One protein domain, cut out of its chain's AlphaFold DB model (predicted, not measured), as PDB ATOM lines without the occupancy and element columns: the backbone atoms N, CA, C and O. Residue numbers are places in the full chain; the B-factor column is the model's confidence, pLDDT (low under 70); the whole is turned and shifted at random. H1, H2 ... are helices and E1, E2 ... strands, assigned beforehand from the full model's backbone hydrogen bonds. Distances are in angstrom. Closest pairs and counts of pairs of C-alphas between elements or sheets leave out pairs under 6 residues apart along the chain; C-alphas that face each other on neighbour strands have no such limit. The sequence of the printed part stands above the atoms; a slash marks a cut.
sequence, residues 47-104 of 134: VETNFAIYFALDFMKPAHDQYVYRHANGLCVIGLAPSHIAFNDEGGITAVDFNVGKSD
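This is residues 47 to 104 of the 134 residues of an uncharacterized protein of Glycine max (UniProt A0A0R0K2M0). With little regular structure, this is a small antiparallel meander sheet, each strand neighbour to the one before, order E1 E2 E3; H1 grazes it, and residues 95 to 104 of a long unnamed tail stick out. The 58 printed residues run H1 E1 E2 E3, mostly strand, with only 21 in named elements. The whole is loose, radius of gyration of the C-alphas 13.6 A, spanning 37 by 29 by 21 A.

Inner strand E2, residues 66 to 71, forms hairpins with E1, residues 51 to 56 (N 54 and O 68, 2.8 A), and E3, residues 76 to 80 (N 67 and O 79, 2.9 A). H1, residues 47 to 50, only grazes the sheet; it is too short for O i to N i+4 pairs.

From first to last C-alpha, H1 spans 5.4 A, E1 15.6 A, E2 16.5 A and E3 13.5 A. C-alpha 47 is at (166.454, 142.582, 126.187), C-alpha 80 at (171.198, 157.611, 122.267).

The printed part has no cut. Residues 81 to 104 hold no named element. pLDDT is under 70 at residues 89 to 91 and 99 to 104.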
ATOM      1  N   VAL A  47     166.849 141.180 126.365       83.25
ATOM      2  CA  VAL A  47     166.454 142.582 126.187       83.25
ATOM      3  C   VAL A  47     165.035 142.673 125.623       83.25
ATOM      4  O   VAL A  47     164.201 143.369 126.193       83.25
ATOM      5  N   GLU A  48     164.736 141.916 124.568       83.38
ATOM      6  CA  GLU A  48     163.425 141.921 123.898       83.38
ATOM      7  C   GLU A  48     162.294 141.421 124.801       83.38
ATOM      8  O   GLU A  48     161.169 141.905 124.730       83.38
ATOM      9  N   THR A  49     162.596 140.461 125.672       85.25
ATOM     10  CA  THR A  49     161.612 139.875 126.593       85.25
ATOM     11  C   THR A  49     161.371 140.723 127.838       85.25
ATOM     12  O   THR A  49     160.248 140.771 128.337       85.25
ATOM     13  N   ASN A  50     162.404 141.388 128.363       87.88
ATOM     14  CA  ASN A  50     162.308 142.099 129.641       87.88
ATOM     15  C   ASN A  50     162.006 143.597 129.495       87.88
ATOM     16  O   ASN A  50     161.578 144.224 130.471       87.88
ATOM     17  N   PHE A  51     162.222 144.189 128.317       89.88
ATOM     18  CA  PHE A  51     162.081 145.628 128.112       89.88
ATOM     19  C   PHE A  51     161.117 145.973 126.976       89.88
ATOM     20  O   PHE A  51     161.220 145.462 125.867       89.88
ATOM     21  N   ALA A  52     160.235 146.939 127.232       89.25
ATOM     22  CA  ALA A  52     159.505 147.644 126.187       89.25
ATOM     23  C   ALA A  52     160.370 148.787 125.639       89.25
ATOM     24  O   ALA A  52     160.882 149.599 126.415       89.25
ATOM     25  N   ILE A  53     160.523 148.851 124.318       90.75
ATOM     26  CA  ILE A  53     161.375 149.830 123.636       90.75
ATOM     27  C   ILE A  53     160.525 150.994 123.123       90.75
ATOM     28  O   ILE A  53     159.547 150.786 122.409       90.75
ATOM     29  N   TYR A  54     160.928 152.219 123.453       90.31
ATOM     30  CA  TYR A  54     160.368 153.457 122.917       90.31
ATOM     31  C   TYR A  54     161.470 154.294 122.274       90.31
ATOM     32  O   TYR A  54     162.611 154.275 122.736       90.31
ATOM     33  N   PHE A  55     161.110 155.072 121.258       89.44
ATOM     34  CA  PHE A  55     161.994 156.052 120.632       89.44
ATOM     35  C   PHE A  55     161.424 157.451 120.843       89.44
ATOM     36  O   PHE A  55     160.235 157.687 120.624       89.44
ATOM     37  N   ALA A  56     162.273 158.361 121.300       85.81
ATOM     38  CA  ALA A  56     161.982 159.775 121.439       85.81
ATOM     39  C   ALA A  56     162.714 160.508 120.314       85.81
ATOM     40  O   ALA A  56     163.930 160.683 120.371       85.81
ATOM     41  N   LEU A  57     161.958 160.875 119.282       83.88
ATOM     42  CA  LEU A  57     162.470 161.635 118.149       83.88
ATOM     43  C   LEU A  57     162.534 163.118 118.516       83.88
ATOM     44  O   LEU A  57     161.569 163.658 119.067       83.88
ATOM     45  N   ASP A  58     163.647 163.767 118.193       80.19
ATOM     46  CA  ASP A  58     163.788 165.216 118.333       80.19
ATOM     47  C   ASP A  58     163.550 165.887 116.972       80.19
ATOM     48  O   ASP A  58     164.283 165.678 116.007       80.19
ATOM     49  N   PHE A  59     162.490 166.694 116.885       77.25
ATOM     50  CA  PHE A  59     162.153 167.443 115.670       77.25
ATOM     51  C   PHE A  59     162.834 168.813 115.603       77.25
ATOM     52  O   PHE A  59     162.835 169.441 114.545       77.25
ATOM     53  N   MET A  60     163.387 169.300 116.716       80.25
ATOM     54  CA  MET A  60     164.069 170.593 116.777       80.25
ATOM     55  C   MET A  60     165.521 170.470 116.331       80.25
ATOM     56  O   MET A  60     166.035 171.373 115.671       80.25
ATOM     57  N   LYS A  61     166.176 169.354 116.666       75.56
ATOM     58  CA  LYS A  61     167.521 169.035 116.191       75.56
ATOM     59  C   LYS A  61     167.506 167.688 115.453       75.56
ATOM     60  O   LYS A  61     167.301 166.658 116.093       75.56
ATOM     61  N   PRO A  62     167.724 167.662 114.124       76.56
ATOM     62  CA  PRO A  62     167.701 166.417 113.364       76.56
ATOM     63  C   PRO A  62     168.795 165.463 113.860       76.56
ATOM     64  O   PRO A  62     169.900 165.903 114.167       76.56
ATOM     65  N   ALA A  63     168.488 164.165 113.915       79.31
ATOM     66  CA  ALA A  63     169.401 163.118 114.383       79.31
ATOM     67  C   ALA A  63     169.844 163.261 115.857       79.31
ATOM     68  O   ALA A  63     170.926 162.813 116.228       79.31
ATOM     69  N   HIS A  64     168.999 163.835 116.719       81.75
ATOM     70  CA  HIS A  64     169.174 163.814 118.180       81.75
ATOM     71  C   HIS A  64     168.213 162.846 118.880       81.75
ATOM     72  O   HIS A  64     167.746 163.073 119.996       81.75
ATOM     73  N   ASP A  65     167.936 161.732 118.212       86.69
ATOM     74  CA  ASP A  65     166.983 160.741 118.685       86.69
ATOM     75  C   ASP A  65     167.521 159.976 119.902       86.69
ATOM     76  O   ASP A  65     168.694 159.592 119.983       86.69
ATOM     77  N   GLN A  66     166.633 159.697 120.848       88.19
ATOM     78  CA  GLN A  66     166.922 158.905 122.041       88.19
ATOM     79  C   GLN A  66     166.048 157.654 122.064       88.19
ATOM     80  O   GLN A  66     164.963 157.618 121.482       88.19
ATOM     81  N   TYR A  67     166.494 156.619 122.770       90.31
ATOM     82  CA  TYR A  67     165.676 155.447 123.060       90.31
ATOM     83  C   TYR A  67     165.453 155.292 124.561       90.31
ATOM     84  O   TYR A  67     166.277 155.693 125.386       90.31
ATOM     85  N   VAL A  68     164.332 154.668 124.911       90.19
ATOM     86  CA  VAL A  68     163.957 154.340 126.285       90.19
ATOM     87  C   VAL A  68     163.561 152.870 126.355       90.19
ATOM     88  O   VAL A  68     162.587 152.448 125.739       90.19
ATOM     89  N   TYR A  69     164.287 152.093 127.152       90.62
ATOM     90  CA  TYR A  69     163.931 150.725 127.520       90.62
ATOM     91  C   TYR A  69     163.237 150.721 128.872       90.62
ATOM     92  O   TYR A  69     163.846 151.023 129.899       90.62
ATOM     93  N   ARG A  70     161.960 150.351 128.891       89.06
ATOM     94  CA  ARG A  70     161.144 150.261 130.100       89.06
ATOM     95  C   ARG A  70     161.024 148.810 130.547       89.06
ATOM     96  O   ARG A  70     160.381 148.007 129.881       89.06
ATOM     97  N   HIS A  71     161.584 148.498 131.708       88.06
ATOM     98  CA  HIS A  71     161.415 147.203 132.361       88.06
ATOM     99  C   HIS A  71     160.082 147.138 133.123       88.06
ATOM    100  O   HIS A  71     159.613 148.150 133.657       88.06
ATOM    101  N   ALA A  72     159.512 145.942 133.281       85.44
ATOM    102  CA  ALA A  72     158.280 145.728 134.057       85.44
ATOM    103  C   ALA A  72     158.395 146.201 135.523       85.44
ATOM    104  O   ALA A  72     157.452 146.746 136.092       85.44
ATOM    105  N   ASN A  73     159.594 146.092 136.104       85.31
ATOM    106  CA  ASN A  73     159.918 146.575 137.458       85.31
ATOM    107  C   ASN A  73     159.916 148.114 137.597       85.31
ATOM    108  O   ASN A  73     160.267 148.635 138.654       85.31
ATOM    109  N   GLY A  74     159.588 148.856 136.533       78.25
ATOM    110  CA  GLY A  74     159.578 150.319 136.522       78.25
ATOM    111  C   GLY A  74     160.964 150.962 136.418       78.25
ATOM    112  O   GLY A  74     161.067 152.181 136.526       78.25
ATOM    113  N   LEU A  75     162.016 150.164 136.205       82.25
ATOM    114  CA  LEU A  75     163.339 150.661 135.829       82.25
ATOM    115  C   LEU A  75     163.323 151.058 134.353       82.25
ATOM    116  O   LEU A  75     162.841 150.292 133.518       82.25
ATOM    117  N   CYS A  76     163.879 152.227 134.041       85.38
ATOM    118  CA  CYS A  76     164.055 152.685 132.669       85.38
ATOM    119  C   CYS A  76     165.541 152.877 132.373       85.38
ATOM    120  O   CYS A  76     166.259 153.474 133.176       85.38
ATOM    121  N   VAL A  77     165.982 152.394 131.216       85.69
ATOM    122  CA  VAL A  77     167.295 152.703 130.641       85.69
ATOM    123  C   VAL A  77     167.059 153.675 129.496       85.69
ATOM    124  O   VAL A  77     166.196 153.429 128.660       85.69
ATOM    125  N   ILE A  78     167.789 154.784 129.474       86.62
ATOM    126  CA  ILE A  78     167.697 155.806 128.428       86.62
ATOM    127  C   ILE A  78     169.066 155.889 127.758       86.62
ATOM    128  O   ILE A  78     170.083 155.865 128.453       86.62
ATOM    129  N   GLY A  79     169.096 155.970 126.431       84.94
ATOM    130  CA  GLY A  79     170.331 156.101 125.665       84.94
ATOM    131  C   GLY A  79     170.123 156.822 124.338       84.94
ATOM    132  O   GLY A  79     169.010 157.215 123.993       84.94
ATOM    133  N   LEU A  80     171.216 157.006 123.599       87.81
ATOM    134  CA  LEU A  80     171.198 157.611 122.267       87.81
ATOM    135  C   LEU A  80     170.738 156.580 121.239       87.81
ATOM    136  O   LEU A  80     171.259 155.464 121.218       87.81
ATOM    137  N   ALA A  81     169.769 156.928 120.393       87.69
ATOM    138  CA  ALA A  81     169.315 156.026 119.340       87.69
ATOM    139  C   ALA A  81     170.447 155.745 118.334       87.69
ATOM    140  O   ALA A  81     171.325 156.587 118.160       87.69
ATOM    141  N   PRO A  82     170.424 154.607 117.618       86.00
ATOM    142  CA  PRO A  82     171.424 154.316 116.587       86.00
ATOM    143  C   PRO A  82     171.493 155.369 115.471       86.00
ATOM    144  O   PRO A  82     172.529 155.517 114.837       86.00
ATOM    145  N   SER A  83     170.403 156.111 115.242       84.94
ATOM    146  CA  SER A  83     170.335 157.244 114.310       84.94
ATOM    147  C   SER A  83     170.980 158.530 114.841       84.94
ATOM    148  O   SER A  83     171.032 159.520 114.117       84.94
ATOM    149  N   HIS A  84     171.435 158.555 116.096       86.56
ATOM    150  CA  HIS A  84     171.931 159.767 116.731       86.56
ATOM    151  C   HIS A  84     173.254 160.230 116.101       86.56
ATOM    152  O   HIS A  84     174.172 159.436 115.899       86.56
ATOM    153  N   ILE A  85     173.402 161.538 115.880       83.88
ATOM    154  CA  ILE A  85     174.563 162.154 115.217       83.88
ATOM    155  C   ILE A  85     175.899 161.865 115.915       83.88
ATOM    156  O   ILE A  85     176.939 161.823 115.273       83.88
ATOM    157  N   ALA A  86     175.870 161.601 117.221       81.81
ATOM    158  CA  ALA A  86     177.044 161.191 117.998       81.81
ATOM    159  C   ALA A  86     177.669 159.854 117.547       81.81
ATOM    160  O   ALA A  86     178.797 159.568 117.943       81.81
ATOM    161  N   PHE A  87     176.952 159.034 116.771       81.88
ATOM    162  CA  PHE A  87     177.501 157.825 116.153       81.88
ATOM    163  C   PHE A  87     178.090 158.074 114.756       81.88
ATOM    164  O   PHE A  87     178.718 157.171 114.213       81.88
ATOM    165  N   ASN A  88     177.926 159.274 114.186       80.94
ATOM    166  CA  ASN A  88     178.568 159.647 112.927       80.94
ATOM    167  C   ASN A  88     180.043 160.020 113.161       80.94
ATOM    168  O   ASN A  88     180.403 160.589 114.194       80.94
ATOM    169  N   ASP A  89     180.887 159.747 112.163       66.62
ATOM    170  CA  ASP A  89     182.352 159.856 112.254       66.62
ATOM    171  C   ASP A  89     182.872 161.277 112.564       66.62
ATOM    172  O   ASP A  89     183.986 161.437 113.063       66.62
ATOM    173  N   GLU A  90     182.078 162.322 112.310       67.19
ATOM    174  CA  GLU A  90     182.512 163.726 112.404       67.19
ATOM    175  C   GLU A  90     182.344 164.377 113.793       67.19
ATOM    176  O   GLU A  90     182.773 165.514 113.987       67.19
ATOM    177  N   GLY A  91     181.757 163.702 114.789       65.81
ATOM    178  CA  GLY A  91     181.344 164.399 116.019       65.81
ATOM    179  C   GLY A  91     181.122 163.536 117.255       65.81
ATOM    180  O   GLY A  91     180.269 163.878 118.071       65.81
ATOM    181  N   GLY A  92     181.867 162.436 117.381       72.75
ATOM    182  CA  GLY A  92     181.719 161.431 118.438       72.75
ATOM    183  C   GLY A  92     181.572 161.960 119.876       72.75
ATOM    184  O   GLY A  92     181.810 163.124 120.196       72.75
ATOM    185  N   ILE A  93     181.182 161.066 120.785       77.50
ATOM    186  CA  ILE A  93     180.965 161.397 122.202       77.50
ATOM    187  C   ILE A  93     182.280 161.884 122.831       77.50
ATOM    188  O   ILE A  93     183.229 161.117 122.977       77.50
ATOM    189  N   THR A  94     182.328 163.156 123.224       75.50
ATOM    190  CA  THR A  94     183.538 163.789 123.773       75.50
ATOM    191  C   THR A  94     183.665 163.625 125.281       75.50
ATOM    192  O   THR A  94     184.773 163.488 125.796       75.50
ATOM    193  N   ALA A  95     182.542 163.620 125.995       72.12
ATOM    194  CA  ALA A  95     182.486 163.411 127.432       72.12
ATOM    195  C   ALA A  95     181.126 162.835 127.844       72.12
ATOM    196  O   ALA A  95     180.117 163.019 127.165       72.12
ATOM    197  N   VAL A  96     181.098 162.152 128.987       74.56
ATOM    198  CA  VAL A  96     179.866 161.689 129.633       74.56
ATOM    199  C   VAL A  96     179.877 162.214 131.059       74.56
ATOM    200  O   VAL A  96     180.817 161.938 131.804       74.56
ATOM    201  N   ASP A  97     178.848 162.974 131.426       71.12
ATOM    202  CA  ASP A  97     178.676 163.485 132.783       71.12
ATOM    203  C   ASP A  97     177.585 162.688 133.511       71.12
ATOM    204  O   ASP A  97     176.476 162.503 133.010       71.12
ATOM    205  N   PHE A  98     177.907 162.204 134.710       71.00
ATOM    206  CA  PHE A  98     176.992 161.460 135.581       71.00
ATOM    207  C   PHE A  98     176.357 162.345 136.664       71.00
ATOM    208  O   PHE A  98     175.664 161.847 137.560       71.00
ATOM    209  N   ASN A  99     176.577 163.658 136.600       66.88
ATOM    210  CA  ASN A  99     176.061 164.608 137.567       66.88
ATOM    211  C   ASN A  99     174.569 164.890 137.347       66.88
ATOM    212  O   ASN A  99     174.149 165.617 136.450       66.88
ATOM    213  N   VAL A 100     173.744 164.330 138.227       62.97
ATOM    214  CA  VAL A 100     172.286 164.497 138.212       62.97
ATOM    215  C   VAL A 100     171.859 165.486 139.294       62.97
ATOM    216  O   VAL A 100     171.341 165.133 140.356       62.97
ATOM    217  N   GLY A 101     172.122 166.764 139.025       57.16
ATOM    218  CA  GLY A 101     171.508 167.928 139.669       57.16
ATOM    219  C   GLY A 101     171.922 168.251 141.108       57.16
ATOM    220  O   GLY A 101     171.887 169.427 141.454       57.16
ATOM    221  N   LYS A 102     172.291 167.279 141.961       54.97
ATOM    222  CA  LYS A 102     172.715 167.524 143.367       54.97
ATOM    223  C   LYS A 102     173.678 166.487 143.973       54.97
ATOM    224  O   LYS A 102     173.924 166.529 145.177       54.97
ATOM    225  N   SER A 103     174.168 165.501 143.228       55.12
ATOM    226  CA  SER A 103     175.170 164.545 143.731       55.12
ATOM    227  C   SER A 103     175.728 163.714 142.587       55.12
ATOM    228  O   SER A 103     174.956 163.166 141.802       55.12
ATOM    229  N   ASP A 104     177.050 163.568 142.549       57.62
ATOM    230  CA  ASP A 104     177.689 162.541 141.738       57.62
ATOM    231  C   ASP A 104     177.374 161.165 142.349       57.62
ATOM    232  O   ASP A 104     177.634 160.901 143.528       57.62
TER     233      ASP A 104